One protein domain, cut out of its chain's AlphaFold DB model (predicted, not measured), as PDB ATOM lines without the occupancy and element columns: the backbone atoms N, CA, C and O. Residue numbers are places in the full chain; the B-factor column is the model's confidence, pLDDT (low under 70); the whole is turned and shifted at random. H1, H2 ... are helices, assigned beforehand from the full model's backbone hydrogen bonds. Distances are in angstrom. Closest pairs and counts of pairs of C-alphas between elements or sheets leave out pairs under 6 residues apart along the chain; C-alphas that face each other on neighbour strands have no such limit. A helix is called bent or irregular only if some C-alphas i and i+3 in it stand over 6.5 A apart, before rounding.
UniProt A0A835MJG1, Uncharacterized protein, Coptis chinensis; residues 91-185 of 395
ATOM      1  N   ILE A  91     -22.014 -18.459  30.974       59.72
ATOM      2  CA  ILE A  91     -20.641 -18.664  30.484       59.72
ATOM      3  C   ILE A  91     -20.625 -18.962  28.977       59.72
ATOM      4  O   ILE A  91     -19.906 -18.289  28.240       59.72
ATOM      5  N   ASP A  92     -21.486 -19.860  28.493       58.25
ATOM      6  CA  ASP A  92     -21.574 -20.201  27.063       58.25
ATOM      7  C   ASP A  92     -22.013 -18.992  26.214       58.25
ATOM      8  O   ASP A  92     -21.525 -18.759  25.103       58.25
ATOM      9  N   ASN A  93     -22.881 -18.145  26.779       58.09
ATOM     10  CA  ASN A  93     -23.268 -16.877  26.165       58.09
ATOM     11  C   ASN A  93     -22.103 -15.874  26.109       58.09
ATOM     12  O   ASN A  93     -21.989 -15.138  25.123       58.09
ATOM     13  N   MET A  94     -21.227 -15.828  27.121       64.50
ATOM     14  CA  MET A  94     -20.040 -14.964  27.104       64.50
ATOM     15  C   MET A  94     -19.020 -15.423  26.063       64.50
ATOM     16  O   MET A  94     -18.536 -14.590  25.298       64.50
ATOM     17  N   GLU A  95     -18.741 -16.725  25.968       68.62
ATOM     18  CA  GLU A  95     -17.823 -17.264  24.957       68.62
ATOM     19  C   GLU A  95     -18.315 -16.968  23.535       68.62
ATOM     20  O   GLU A  95     -17.548 -16.516  22.682       68.62
ATOM     21  N   CYS A  96     -19.621 -17.125  23.300       56.88
ATOM     22  CA  CYS A  96     -20.250 -16.770  22.032       56.88
ATOM     23  C   CYS A  96     -20.139 -15.260  21.744       56.88
ATOM     24  O   CYS A  96     -19.766 -14.859  20.642       56.88
ATOM     25  N   SER A  97     -20.388 -14.408  22.744       65.38
ATOM     26  CA  SER A  97     -20.296 -12.945  22.604       65.38
ATOM     27  C   SER A  97     -18.877 -12.490  22.262       65.38
ATOM     28  O   SER A  97     -18.679 -11.712  21.329       65.38
ATOM     29  N   VAL A  98     -17.877 -13.002  22.985       75.44
ATOM     30  CA  VAL A  98     -16.461 -12.678  22.764       75.44
ATOM     31  C   VAL A  98     -16.017 -13.140  21.379       75.44
ATOM     32  O   VAL A  98     -15.356 -12.385  20.666       75.44
ATOM     33  N   PHE A  99     -16.436 -14.335  20.959       75.50
ATOM     34  CA  PHE A  99     -16.162 -14.857  19.624       75.50
ATOM     35  C   PHE A  99     -16.695 -13.931  18.518       75.50
ATOM     36  O   PHE A  99     -15.955 -13.578  17.596       75.50
ATOM     37  N   TRP A 100     -17.947 -13.478  18.623       71.12
ATOM     38  CA  TRP A 100     -18.542 -12.584  17.625       71.12
ATOM     39  C   TRP A 100     -17.941 -11.178  17.642       71.12
ATOM     40  O   TRP A 100     -17.698 -10.621  16.571       71.12
ATOM     41  N   ILE A 101     -17.646 -10.619  18.820       77.88
ATOM     42  CA  ILE A 101     -16.978  -9.315  18.947       77.88
ATOM     43  C   ILE A 101     -15.592  -9.364  18.305       77.88
ATOM     44  O   ILE A 101     -15.240  -8.459  17.552       77.88
ATOM     45  N   LEU A 102     -14.823 -10.428  18.546       78.88
ATOM     46  CA  LEU A 102     -13.478 -10.582  17.996       78.88
ATOM     47  C   LEU A 102     -13.497 -10.732  16.469       78.88
ATOM     48  O   LEU A 102     -12.701 -10.096  15.779       78.88
ATOM     49  N   ILE A 103     -14.449 -11.499  15.927       76.88
ATOM     50  CA  ILE A 103     -14.648 -11.614  14.475       76.88
ATOM     51  C   ILE A 103     -15.043 -10.269  13.861       76.88
ATOM     52  O   ILE A 103     -14.500  -9.882  12.825       76.88
ATOM     53  N   LEU A 104     -15.975  -9.546  14.486       71.00
ATOM     54  CA  LEU A 104     -16.461  -8.268  13.971       71.00
ATOM     55  C   LEU A 104     -15.364  -7.200  14.045       71.00
ATOM     56  O   LEU A 104     -15.175  -6.467  13.078       71.00
ATOM     57  N   ALA A 105     -14.586  -7.173  15.129       80.50
ATOM     58  CA  ALA A 105     -13.432  -6.296  15.287       80.50
ATOM     59  C   ALA A 105     -12.355  -6.584  14.235       80.50
ATOM     60  O   ALA A 105     -11.943  -5.668  13.532       80.50
ATOM     61  N   ALA A 106     -11.960  -7.847  14.047       82.75
ATOM     62  CA  ALA A 106     -10.969  -8.221  13.036       82.75
ATOM     63  C   ALA A 106     -11.427  -7.845  11.616       82.75
ATOM     64  O   ALA A 106     -10.659  -7.292  10.827       82.75
ATOM     65  N   LYS A 107     -12.702  -8.092  11.297       74.69
ATOM     66  CA  LYS A 107     -13.279  -7.778   9.986       74.69
ATOM     67  C   LYS A 107     -13.421  -6.272   9.757       74.69
ATOM     68  O   LYS A 107     -13.152  -5.796   8.655       74.69
ATOM     69  N   PHE A 108     -13.787  -5.520  10.795       79.62
ATOM     70  CA  PHE A 108     -13.821  -4.061  10.758       79.62
ATOM     71  C   PHE A 108     -12.419  -3.477  10.588       79.62
ATOM     72  O   PHE A 108     -12.234  -2.623   9.730       79.62
ATOM     73  N   SER A 109     -11.422  -3.966  11.328       81.50
ATOM     74  CA  SER A 109     -10.029  -3.535  11.187       81.50
ATOM     75  C   SER A 109      -9.491  -3.794   9.780       81.50
ATOM     76  O   SER A 109      -8.861  -2.911   9.200       81.50
ATOM     77  N   PHE A 110      -9.794  -4.957   9.195       81.44
ATOM     78  CA  PHE A 110      -9.415  -5.276   7.818       81.44
ATOM     79  C   PHE A 110     -10.084  -4.338   6.801       81.44
ATOM     80  O   PHE A 110      -9.397  -3.733   5.979       81.44
ATOM     81  N   SER A 111     -11.407  -4.150   6.881       77.44
ATOM     82  CA  SER A 111     -12.138  -3.229   5.994       77.44
ATOM     83  C   SER A 111     -11.681  -1.775   6.178       77.44
ATOM     84  O   SER A 111     -11.482  -1.050   5.204       77.44
ATOM     85  N   PHE A 112     -11.414  -1.349   7.413       80.62
ATOM     86  CA  PHE A 112     -10.924  -0.009   7.705       80.62
ATOM     87  C   PHE A 112      -9.562   0.249   7.059       80.62
ATOM     88  O   PHE A 112      -9.392   1.267   6.392       80.62
ATOM     89  N   TYR A 113      -8.618  -0.682   7.215       81.75
ATOM     90  CA  TYR A 113      -7.260  -0.517   6.708       81.75
ATOM     91  C   TYR A 113      -7.183  -0.625   5.179       81.75
ATOM     92  O   TYR A 113      -6.516   0.184   4.540       81.75
ATOM     93  N   PHE A 114      -7.888  -1.588   4.576       74.44
ATOM     94  CA  PHE A 114      -7.776  -1.864   3.139       74.44
ATOM     95  C   PHE A 114      -8.791  -1.129   2.261       74.44
ATOM     96  O   PHE A 114      -8.511  -0.906   1.088       74.44
ATOM     97  N   GLN A 115      -9.965  -0.766   2.783       72.31
ATOM     98  CA  GLN A 115     -11.030  -0.152   1.979       72.31
ATOM     99  C   GLN A 115     -11.254   1.310   2.372       72.31
ATOM    100  O   GLN A 115     -11.240   2.187   1.513       72.31
ATOM    101  N   ILE A 116     -11.431   1.601   3.664       76.69
ATOM    102  CA  ILE A 116     -11.820   2.948   4.112       76.69
ATOM    103  C   ILE A 116     -10.627   3.907   4.081       76.69
ATOM    104  O   ILE A 116     -10.710   4.969   3.468       76.69
ATOM    105  N   MET A 117      -9.509   3.539   4.707       80.38
ATOM    106  CA  MET A 117      -8.313   4.377   4.817       80.38
ATOM    107  C   MET A 117      -7.788   4.879   3.455       80.38
ATOM    108  O   MET A 117      -7.652   6.097   3.315       80.38
ATOM    109  N   PRO A 118      -7.590   4.032   2.422       78.00
ATOM    110  CA  PRO A 118      -7.113   4.500   1.117       78.00
ATOM    111  C   PRO A 118      -8.156   5.301   0.318       78.00
ATOM    112  O   PRO A 118      -7.783   6.047  -0.581       78.00
ATOM    113  N   MET A 119      -9.456   5.202   0.632       73.88
ATOM    114  CA  MET A 119     -10.513   5.974  -0.045       73.88
ATOM    115  C   MET A 119     -10.782   7.341   0.597       73.88
ATOM    116  O   MET A 119     -11.354   8.230  -0.041       73.88
ATOM    117  N   VAL A 120     -10.354   7.561   1.842       77.94
ATOM    118  CA  VAL A 120     -10.555   8.833   2.557       77.94
ATOM    119  C   VAL A 120      -9.708   9.970   1.970       77.94
ATOM    120  O   VAL A 120     -10.158  11.115   1.925       77.94
ATOM    121  N   GLU A 121      -8.496   9.687   1.502       76.62
ATOM    122  CA  GLU A 121      -7.630  10.688   0.864       76.62
ATOM    123  C   GLU A 121      -8.180  11.208  -0.475       76.62
ATOM    124  O   GLU A 121      -8.394  12.421  -0.584       76.62
ATOM    125  N   PRO A 122      -8.514  10.354  -1.465       73.69
ATOM    126  CA  PRO A 122      -9.074  10.823  -2.729       73.69
ATOM    127  C   PRO A 122     -10.445  11.481  -2.536       73.69
ATOM    128  O   PRO A 122     -10.732  12.494  -3.171       73.69
ATOM    129  N   THR A 123     -11.279  11.002  -1.603       76.62
ATOM    130  CA  THR A 123     -12.581  11.637  -1.329       76.62
ATOM    131  C   THR A 123     -12.445  13.032  -0.726       76.62
ATOM    132  O   THR A 123     -13.221  13.914  -1.087       76.62
ATOM    133  N   LYS A 124     -11.440  13.289   0.123       74.75
ATOM    134  CA  LYS A 124     -11.140  14.645   0.620       74.75
ATOM    135  C   LYS A 124     -10.701  15.587  -0.502       74.75
ATOM    136  O   LYS A 124     -11.069  16.761  -0.468       74.75
ATOM    137  N   VAL A 125      -9.940  15.093  -1.480       75.69
ATOM    138  CA  VAL A 125      -9.510  15.876  -2.651       75.69
ATOM    139  C   VAL A 125     -10.708  16.196  -3.550       75.69
ATOM    140  O   VAL A 125     -10.964  17.367  -3.828       75.69
ATOM    141  N   VAL A 126     -11.516  15.191  -3.898       70.38
ATOM    142  CA  VAL A 126     -12.732  15.349  -4.722       70.38
ATOM    143  C   VAL A 126     -13.765  16.263  -4.054       70.38
ATOM    144  O   VAL A 126     -14.417  17.062  -4.723       70.38
ATOM    145  N   TRP A 127     -13.897  16.201  -2.727       67.25
ATOM    146  CA  TRP A 127     -14.826  17.051  -1.978       67.25
ATOM    147  C   TRP A 127     -14.375  18.516  -1.886       67.25
ATOM    148  O   TRP A 127     -15.215  19.412  -1.781       67.25
ATOM    149  N   LYS A 128     -13.060  18.776  -1.904       70.38
ATOM    150  CA  LYS A 128     -12.489  20.134  -1.880       70.38
ATOM    151  C   LYS A 128     -12.535  20.822  -3.243       70.38
ATOM    152  O   LYS A 128     -12.576  22.050  -3.283       70.38
ATOM    153  N   LEU A 129     -12.566  20.062  -4.339       66.31
ATOM    154  CA  LEU A 129     -12.790  20.613  -5.672       66.31
ATOM    155  C   LEU A 129     -14.209  21.190  -5.722       66.31
ATOM    156  O   LEU A 129     -15.200  20.483  -5.549       66.31
ATOM    157  N   LYS A 130     -14.322  22.505  -5.900       53.50
ATOM    158  CA  LYS A 130     -15.599  23.219  -5.946       53.50
ATOM    159  C   LYS A 130     -15.840  23.637  -7.398       53.50
ATOM    160  O   LYS A 130     -15.269  24.623  -7.836       53.50
ATOM    161  N   ARG A 131     -16.713  22.883  -8.084       52.62
ATOM    162  CA  ARG A 131     -17.227  23.118  -9.449       52.62
ATOM    163  C   ARG A 131     -16.152  23.032 -10.551       52.62
ATOM    164  O   ARG A 131     -15.544  24.029 -10.909       52.62
ATOM    165  N   ILE A 132     -15.960  21.830 -11.085       56.19
ATOM    166  CA  ILE A 132     -15.289  21.593 -12.369       56.19
ATOM    167  C   ILE A 132     -16.313  20.827 -13.207       56.19
ATOM    168  O   ILE A 132     -16.852  19.836 -12.710       56.19
ATOM    169  N   ASP A 133     -16.641  21.331 -14.396       53.91
ATOM    170  CA  ASP A 133     -17.451  20.595 -15.367       53.91
ATOM    171  C   ASP A 133     -16.613  19.419 -15.874       53.91
ATOM    172  O   ASP A 133     -15.491  19.597 -16.348       53.91
ATOM    173  N   TYR A 134     -17.115  18.203 -15.680       55.16
ATOM    174  CA  TYR A 134     -16.467  16.992 -16.167       55.16
ATOM    175  C   TYR A 134     -17.053  16.659 -17.543       55.16
ATOM    176  O   TYR A 134     -18.234  16.347 -17.634       55.16
ATOM    177  N   ASP A 135     -16.223  16.670 -18.588       50.88
ATOM    178  CA  ASP A 135     -16.607  16.368 -19.984       50.88
ATOM    179  C   ASP A 135     -16.884  14.872 -20.268       50.88
ATOM    180  O   ASP A 135     -17.013  14.460 -21.420       50.88
ATOM    181  N   TRP A 136     -16.971  14.017 -19.243       59.16
ATOM    182  CA  TRP A 136     -17.144  12.573 -19.425       59.16
ATOM    183  C   TRP A 136     -18.543  12.082 -19.016       59.16
ATOM    184  O   TRP A 136     -18.948  12.207 -17.865       59.16
ATOM    185  N   LEU A 137     -19.210  11.451 -19.996       49.06
ATOM    186  CA  LEU A 137     -20.527  10.789 -20.009       49.06
ATOM    187  C   LEU A 137     -21.741  11.647 -19.589       49.06
ATOM    188  O   LEU A 137     -22.126  11.706 -18.423       49.06
ATOM    189  N   GLU A 138     -22.445  12.165 -20.602       51.28
ATOM    190  CA  GLU A 138     -23.708  12.935 -20.582       51.28
ATOM    191  C   GLU A 138     -24.920  12.281 -19.877       51.28
ATOM    192  O   GLU A 138     -26.020  12.828 -19.906       51.28
ATOM    193  N   LEU A 139     -24.780  11.125 -19.221       49.84
ATOM    194  CA  LEU A 139     -25.934  10.423 -18.646       49.84
ATOM    195  C   LEU A 139     -26.397  10.981 -17.292       49.84
ATOM    196  O   LEU A 139     -27.561  10.796 -16.944       49.84
ATOM    197  N   PHE A 140     -25.552  11.698 -16.543       48.88
ATOM    198  CA  PHE A 140     -25.955  12.320 -15.277       48.88
ATOM    199  C   PHE A 140     -25.137  13.588 -14.987       48.88
ATOM    200  O   PHE A 140     -23.928  13.520 -14.789       48.88
ATOM    201  N   GLY A 141     -25.794  14.749 -14.880       51.28
ATOM    202  CA  GLY A 141     -25.189  15.998 -14.391       51.28
ATOM    203  C   GLY A 141     -24.788  15.889 -12.913       51.28
ATOM    204  O   GLY A 141     -25.538  16.267 -12.010       51.28
ATOM    205  N   ILE A 142     -23.624  15.302 -12.641       55.00
ATOM    206  CA  ILE A 142     -23.199  14.900 -11.298       55.00
ATOM    207  C   ILE A 142     -22.528  16.074 -10.574       55.00
ATOM    208  O   ILE A 142     -21.379  16.424 -10.816       55.00
ATOM    209  N   THR A 143     -23.208  16.648  -9.576       65.12
ATOM    210  CA  THR A 143     -22.516  17.410  -8.514       65.12
ATOM    211  C   THR A 143     -21.462  16.533  -7.826       65.12
ATOM    212  O   THR A 143     -21.757  15.387  -7.497       65.12
ATOM    213  N   ASN A 144     -20.297  17.089  -7.466       67.06
ATOM    214  CA  ASN A 144     -19.194  16.397  -6.757       67.06
ATOM    215  C   ASN A 144     -19.640  15.550  -5.541       67.06
ATOM    216  O   ASN A 144     -19.011  14.555  -5.195       67.06
ATOM    217  N   ARG A 145     -20.765  15.907  -4.907       68.00
ATOM    218  CA  ARG A 145     -21.381  15.152  -3.801       68.00
ATOM    219  C   ARG A 145     -21.971  13.802  -4.224       68.00
ATOM    220  O   ARG A 145     -21.901  12.854  -3.451       68.00
ATOM    221  N   LEU A 146     -22.553  13.719  -5.420       68.69
ATOM    222  CA  LEU A 146     -23.125  12.491  -5.968       68.69
ATOM    223  C   LEU A 146     -22.027  11.535  -6.453       68.69
ATOM    224  O   LEU A 146     -22.138  10.345  -6.192       68.69
ATOM    225  N   ALA A 147     -20.935  12.045  -7.039       69.25
ATOM    226  CA  ALA A 147     -19.764  11.233  -7.401       69.25
ATOM    227  C   ALA A 147     -19.149  10.548  -6.170       69.25
ATOM    228  O   ALA A 147     -18.910   9.342  -6.167       69.25
ATOM    229  N   VAL A 148     -18.969  11.309  -5.085       75.50
ATOM    230  CA  VAL A 148     -18.509  10.763  -3.801       75.50
ATOM    231  C   VAL A 148     -19.528   9.759  -3.253       75.50
ATOM    232  O   VAL A 148     -19.141   8.680  -2.821       75.50
ATOM    233  N   GLY A 149     -20.828  10.057  -3.327       79.12
ATOM    234  CA  GLY A 149     -21.879   9.109  -2.943       79.12
ATOM    235  C   GLY A 149     -21.809   7.779  -3.703       79.12
ATOM    236  O   GLY A 149     -21.908   6.727  -3.078       79.12
ATOM    237  N   LEU A 150     -21.581   7.817  -5.018       78.38
ATOM    238  CA  LEU A 150     -21.465   6.627  -5.868       78.38
ATOM    239  C   LEU A 150     -20.233   5.781  -5.504       78.38
ATOM    240  O   LEU A 150     -20.315   4.558  -5.422       78.38
ATOM    241  N   LEU A 151     -19.107   6.443  -5.227       78.00
ATOM    242  CA  LEU A 151     -17.855   5.800  -4.828       78.00
ATOM    243  C   LEU A 151     -17.992   5.082  -3.474       78.00
ATOM    244  O   LEU A 151     -17.586   3.931  -3.335       78.00
ATOM    245  N   TRP A 152     -18.643   5.713  -2.493       79.81
ATOM    246  CA  TRP A 152     -18.937   5.078  -1.201       79.81
ATOM    247  C   TRP A 152     -20.007   3.982  -1.299       79.81
ATOM    248  O   TRP A 152     -19.954   3.010  -0.546       79.81
ATOM    249  N   LEU A 153     -20.958   4.098  -2.231       79.19
ATOM    250  CA  LEU A 153     -21.955   3.059  -2.496       79.19
ATOM    251  C   LEU A 153     -21.304   1.780  -3.039       79.19
ATOM    252  O   LEU A 153     -21.677   0.686  -2.618       79.19
ATOM    253  N   LEU A 154     -20.284   1.905  -3.893       76.44
ATOM    254  CA  LEU A 154     -19.491   0.770  -4.369       76.44
ATOM    255  C   LEU A 154     -18.738   0.074  -3.219       76.44
ATOM    256  O   LEU A 154     -18.759  -1.152  -3.124       76.44
ATOM    257  N   VAL A 155     -18.143   0.841  -2.299       79.25
ATOM    258  CA  VAL A 155     -17.474   0.298  -1.098       79.25
ATOM    259  C   VAL A 155     -18.464  -0.438  -0.187       79.25
ATOM    260  O   VAL A 155     -18.170  -1.530   0.302       79.25
ATOM    261  N   LEU A 156     -19.664   0.117   0.004       78.88
ATOM    262  CA  LEU A 156     -20.721  -0.518   0.792       78.88
ATOM    263  C   LEU A 156     -21.206  -1.827   0.147       78.88
ATOM    264  O   LEU A 156     -21.433  -2.807   0.855       78.88
ATOM    265  N   LEU A 157     -21.303  -1.876  -1.184       74.12
ATOM    266  CA  LEU A 157     -21.664  -3.084  -1.931       74.12
ATOM    267  C   LEU A 157     -20.618  -4.201  -1.762       74.12
ATOM    268  O   LEU A 157     -20.985  -5.355  -1.539       74.12
ATOM    269  N   ILE A 158     -19.327  -3.860  -1.791       81.88
ATOM    270  CA  ILE A 158     -18.231  -4.813  -1.545       81.88
ATOM    271  C   ILE A 158     -18.294  -5.346  -0.106       81.88
ATOM    272  O   ILE A 158     -18.234  -6.557   0.102       81.88
ATOM    273  N   CYS A 159     -18.518  -4.475   0.883       75.25
ATOM    274  CA  CYS A 159     -18.706  -4.893   2.276       75.25
ATOM    275  C   CYS A 159     -19.881  -5.874   2.439       75.25
ATOM    276  O   CYS A 159     -19.759  -6.875   3.149       75.25
ATOM    277  N   LEU A 160     -21.013  -5.626   1.770       72.88
ATOM    278  CA  LEU A 160     -22.163  -6.536   1.789       72.88
ATOM    279  C   LEU A 160     -21.825  -7.892   1.156       72.88
ATOM    280  O   LEU A 160     -22.179  -8.933   1.714       72.88
ATOM    281  N   MET A 161     -21.094  -7.896   0.041       80.19
ATOM    282  CA  MET A 161     -20.636  -9.123  -0.610       80.19
ATOM    283  C   MET A 161     -19.699  -9.939   0.299       80.19
ATOM    284  O   MET A 161     -19.844 -11.160   0.392       80.19
ATOM    285  N   ASP A 162     -18.789  -9.286   1.025       72.50
ATOM    286  CA  ASP A 162     -17.869  -9.938   1.968       72.50
ATOM    287  C   ASP A 162     -18.584 -10.494   3.209       72.50
ATOM    288  O   ASP A 162     -18.176 -11.512   3.786       72.50
ATOM    289  N   ILE A 163     -19.666  -9.849   3.652       72.50
ATOM    290  CA  ILE A 163     -20.537 -10.374   4.712       72.50
ATOM    291  C   ILE A 163     -21.256 -11.634   4.216       72.50
ATOM    292  O   ILE A 163     -21.148 -12.678   4.860       72.50
ATOM    293  N   GLN A 164     -21.875 -11.580   3.034       71.56
ATOM    294  CA  GLN A 164     -22.540 -12.734   2.415       71.56
ATOM    295  C   GLN A 164     -21.575 -13.892   2.119       71.56
ATOM    296  O   GLN A 164     -21.938 -15.066   2.208       71.56
ATOM    297  N   ARG A 165     -20.327 -13.599   1.735       76.94
ATOM    298  CA  ARG A 165     -19.289 -14.618   1.529       76.94
ATOM    299  C   ARG A 165     -18.931 -15.321   2.835       76.94
ATOM    300  O   ARG A 165     -18.898 -16.545   2.870       76.94
ATOM    301  N   CYS A 166     -18.731 -14.559   3.905       67.06
ATOM    302  CA  CYS A 166     -18.402 -15.106   5.217       67.06
ATOM    303  C   CYS A 166     -19.541 -15.963   5.784       67.06
ATOM    304  O   CYS A 166     -19.286 -17.048   6.300       67.06
ATOM    305  N   GLU A 167     -20.797 -15.544   5.609       69.50
ATOM    306  CA  GLU A 167     -21.962 -16.369   5.951       69.50
ATOM    307  C   GLU A 167     -21.951 -17.705   5.187       69.50
ATOM    308  O   GLU A 167     -22.141 -18.774   5.776       69.50
ATOM    309  N   ARG A 168     -21.656 -17.676   3.879       67.38
ATOM    310  CA  ARG A 168     -21.540 -18.894   3.062       67.38
ATOM    311  C   ARG A 168     -20.405 -19.809   3.524       67.38
ATOM    312  O   ARG A 168     -20.625 -21.019   3.559       67.38
ATOM    313  N   GLU A 169     -19.247 -19.256   3.876       74.50
ATOM    314  CA  GLU A 169     -18.085 -20.003   4.379       74.50
ATOM    315  C   GLU A 169     -18.345 -20.602   5.770       74.50
ATOM    316  O   GLU A 169     -17.992 -21.754   6.018       74.50
ATOM    317  N   LEU A 170     -19.035 -19.873   6.654       71.00
ATOM    318  CA  LEU A 170     -19.471 -20.367   7.965       71.00
ATOM    319  C   LEU A 170     -20.438 -21.554   7.833       71.00
ATOM    320  O   LEU A 170     -20.296 -22.556   8.539       71.00
ATOM    321  N   LEU A 171     -21.392 -21.475   6.902       66.94
ATOM    322  CA  LEU A 171     -22.311 -22.578   6.600       66.94
ATOM    323  C   LEU A 171     -21.568 -23.809   6.050       66.94
ATOM    324  O   LEU A 171     -21.841 -24.935   6.471       66.94
ATOM    325  N   ASP A 172     -20.590 -23.616   5.163       71.81
ATOM    326  CA  ASP A 172     -19.788 -24.718   4.617       71.81
ATOM    327  C   ASP A 172     -18.868 -25.338   5.688       71.81
ATOM    328  O   ASP A 172     -18.705 -26.561   5.755       71.81
ATOM    329  N   ALA A 173     -18.324 -24.523   6.597       75.19
ATOM    330  CA  ALA A 173     -17.564 -24.992   7.752       75.19
ATOM    331  C   ALA A 173     -18.430 -25.813   8.722       75.19
ATOM    332  O   ALA A 173     -17.948 -26.804   9.285       75.19
ATOM    333  N   SER A 174     -19.705 -25.447   8.890       75.50
ATOM    334  CA  SER A 174     -20.677 -26.211   9.679       75.50
ATOM    335  C   SER A 174     -20.904 -27.614   9.101       75.50
ATOM    336  O   SER A 174     -20.783 -28.594   9.838       75.50
ATOM    337  N   ASN A 175     -21.104 -27.740   7.779       77.81
ATOM    338  CA  ASN A 175     -21.182 -29.043   7.096       77.81
ATOM    339  C   ASN A 175     -19.931 -29.889   7.351       77.81
ATOM    340  O   ASN A 175     -20.029 -31.021   7.823       77.81
ATOM    341  N   LYS A 176     -18.738 -29.328   7.117       82.12
ATOM    342  CA  LYS A 176     -17.470 -30.035   7.366       82.12
ATOM    343  C   LYS A 176     -17.307 -30.440   8.831       82.12
ATOM    344  O   LYS A 176     -16.681 -31.452   9.131       82.12
ATOM    345  N   ARG A 177     -17.816 -29.639   9.771       82.25
ATOM    346  CA  ARG A 177     -17.810 -29.965  11.203       82.25
ATOM    347  C   ARG A 177     -18.767 -31.116  11.515       82.25
ATOM    348  O   ARG A 177     -18.387 -31.995  12.282       82.25
ATOM    349  N   LEU A 178     -19.967 -31.129  10.933       82.12
ATOM    350  CA  LEU A 178     -20.932 -32.220  11.093       82.12
ATOM    351  C   LEU A 178     -20.368 -33.539  10.553       82.12
ATOM    352  O   LEU A 178     -20.334 -34.520  11.291       82.12
ATOM    353  N   TRP A 179     -19.841 -33.541   9.328       81.69
ATOM    354  CA  TRP A 179     -19.216 -34.725   8.734       81.69
ATOM    355  C   TRP A 179     -18.041 -35.231   9.566       81.69
ATOM    356  O   TRP A 179     -17.997 -36.409   9.892       81.69
ATOM    357  N   ARG A 180     -17.161 -34.346  10.052       81.94
ATOM    358  CA  ARG A 180     -16.097 -34.743  10.992       81.94
ATOM    359  C   ARG A 180     -16.628 -35.364  12.286       81.94
ATOM    360  O   ARG A 180     -15.983 -36.254  12.823       81.94
ATOM    361  N   LYS A 181     -17.780 -34.920  12.806       83.19
ATOM    362  CA  LYS A 181     -18.408 -35.534  13.993       83.19
ATOM    363  C   LYS A 181     -18.963 -36.928  13.698       83.19
ATOM    364  O   LYS A 181     -18.911 -37.784  14.580       83.19
ATOM    365  N   ILE A 182     -19.508 -37.130  12.499       81.94
ATOM    366  CA  ILE A 182     -20.024 -38.422  12.033       81.94
ATOM    367  C   ILE A 182     -18.856 -39.391  11.815       81.94
ATOM    368  O   ILE A 182     -18.848 -40.464  12.402       81.94
ATOM    369  N   SER A 183     -17.826 -38.959  11.086       79.00
ATOM    370  CA  SER A 183     -16.640 -39.752  10.739       79.00
ATOM    371  C   SER A 183     -15.618 -39.907  11.871       79.00
ATOM    372  O   SER A 183     -14.608 -40.572  11.678       79.00
ATOM    373  N   LYS A 184     -15.837 -39.303  13.050       77.94
ATOM    374  CA  LYS A 184     -14.915 -39.429  14.196       77.94
ATOM    375  C   LYS A 184     -14.790 -40.879  14.678       77.94
ATOM    376  O   LYS A 184     -13.732 -41.273  15.152       77.94
ATOM    377  N   HIS A 185     -15.879 -41.636  14.587       76.75
ATOM    378  CA  HIS A 185     -15.924 -43.050  14.934       76.75
ATOM    379  C   HIS A 185     -16.428 -43.819  13.718       76.75
ATOM    380  O   HIS A 185     -17.495 -43.494  13.199       76.75
TER     381      HIS A 185
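What this domain is: This is residues 91 to 185 of the 395 residues of an uncharacterized protein of Coptis chinensis (UniProt A0A835MJG1). A long helical hairpin: two long helices, H1 and H2, run side by side in opposite ways, and at one end a long loop, residues 129 to 143, joins them. They meet over the part of their lengths nearer the loop, and beyond it both far ends, residues 91 to 106 of H1 and residues 164 to 185, of which 164 to 182 belong to H2, stick out free; H1 has a kink on the way. The printed part has 95 residues with two named helices, H1 then H2, and no named strand, and its class is all helix. It is extended, with a radius of gyration of the C-alphas of 21.0 A, a rod spanning 70 by 29 by 18 A.

Where its parts are: H1 takes residues 91 to 128, from C-alpha 91 at (-20.641, -18.664, 30.484) to C-alpha 128 at (-12.489, 20.134, -1.880), 51.2 A. It has a kink of 42 degrees near residue 117, yet is neither bent nor irregular, but only just: C-alphas 114 and 117 are 6.5 A apart. H2 takes residues 144 to 182, 58.0 A from first to last C-alpha, and ends with C-alpha 182 at (-20.024, -38.422, 12.033).

How they stand to each other: H1 and H2 form a helical hairpin. They touch, H1 with residues 111 to 127 alone and H2 with residues 144 to 159 alone; their closest C-alphas, those of Thr 123 and Val 148, are 6.5 A apart. Their lines stand at a shallow tilt of 26 degrees, and they run opposite ways. In H2 every O i to N i+4 pair is within hydrogen-bond range; in H1 29 of 34 are.

The domain as a whole: The two C-alphas farthest apart, those of Arg 131 and His 185, are 70.5 A apart. The printed part has no cut. The link from H1 to H2 is long, and its residues 135 to 140 stand free. The mean pLDDT of the printed part is 71.5, and residues 129 to 147 are among those under 70.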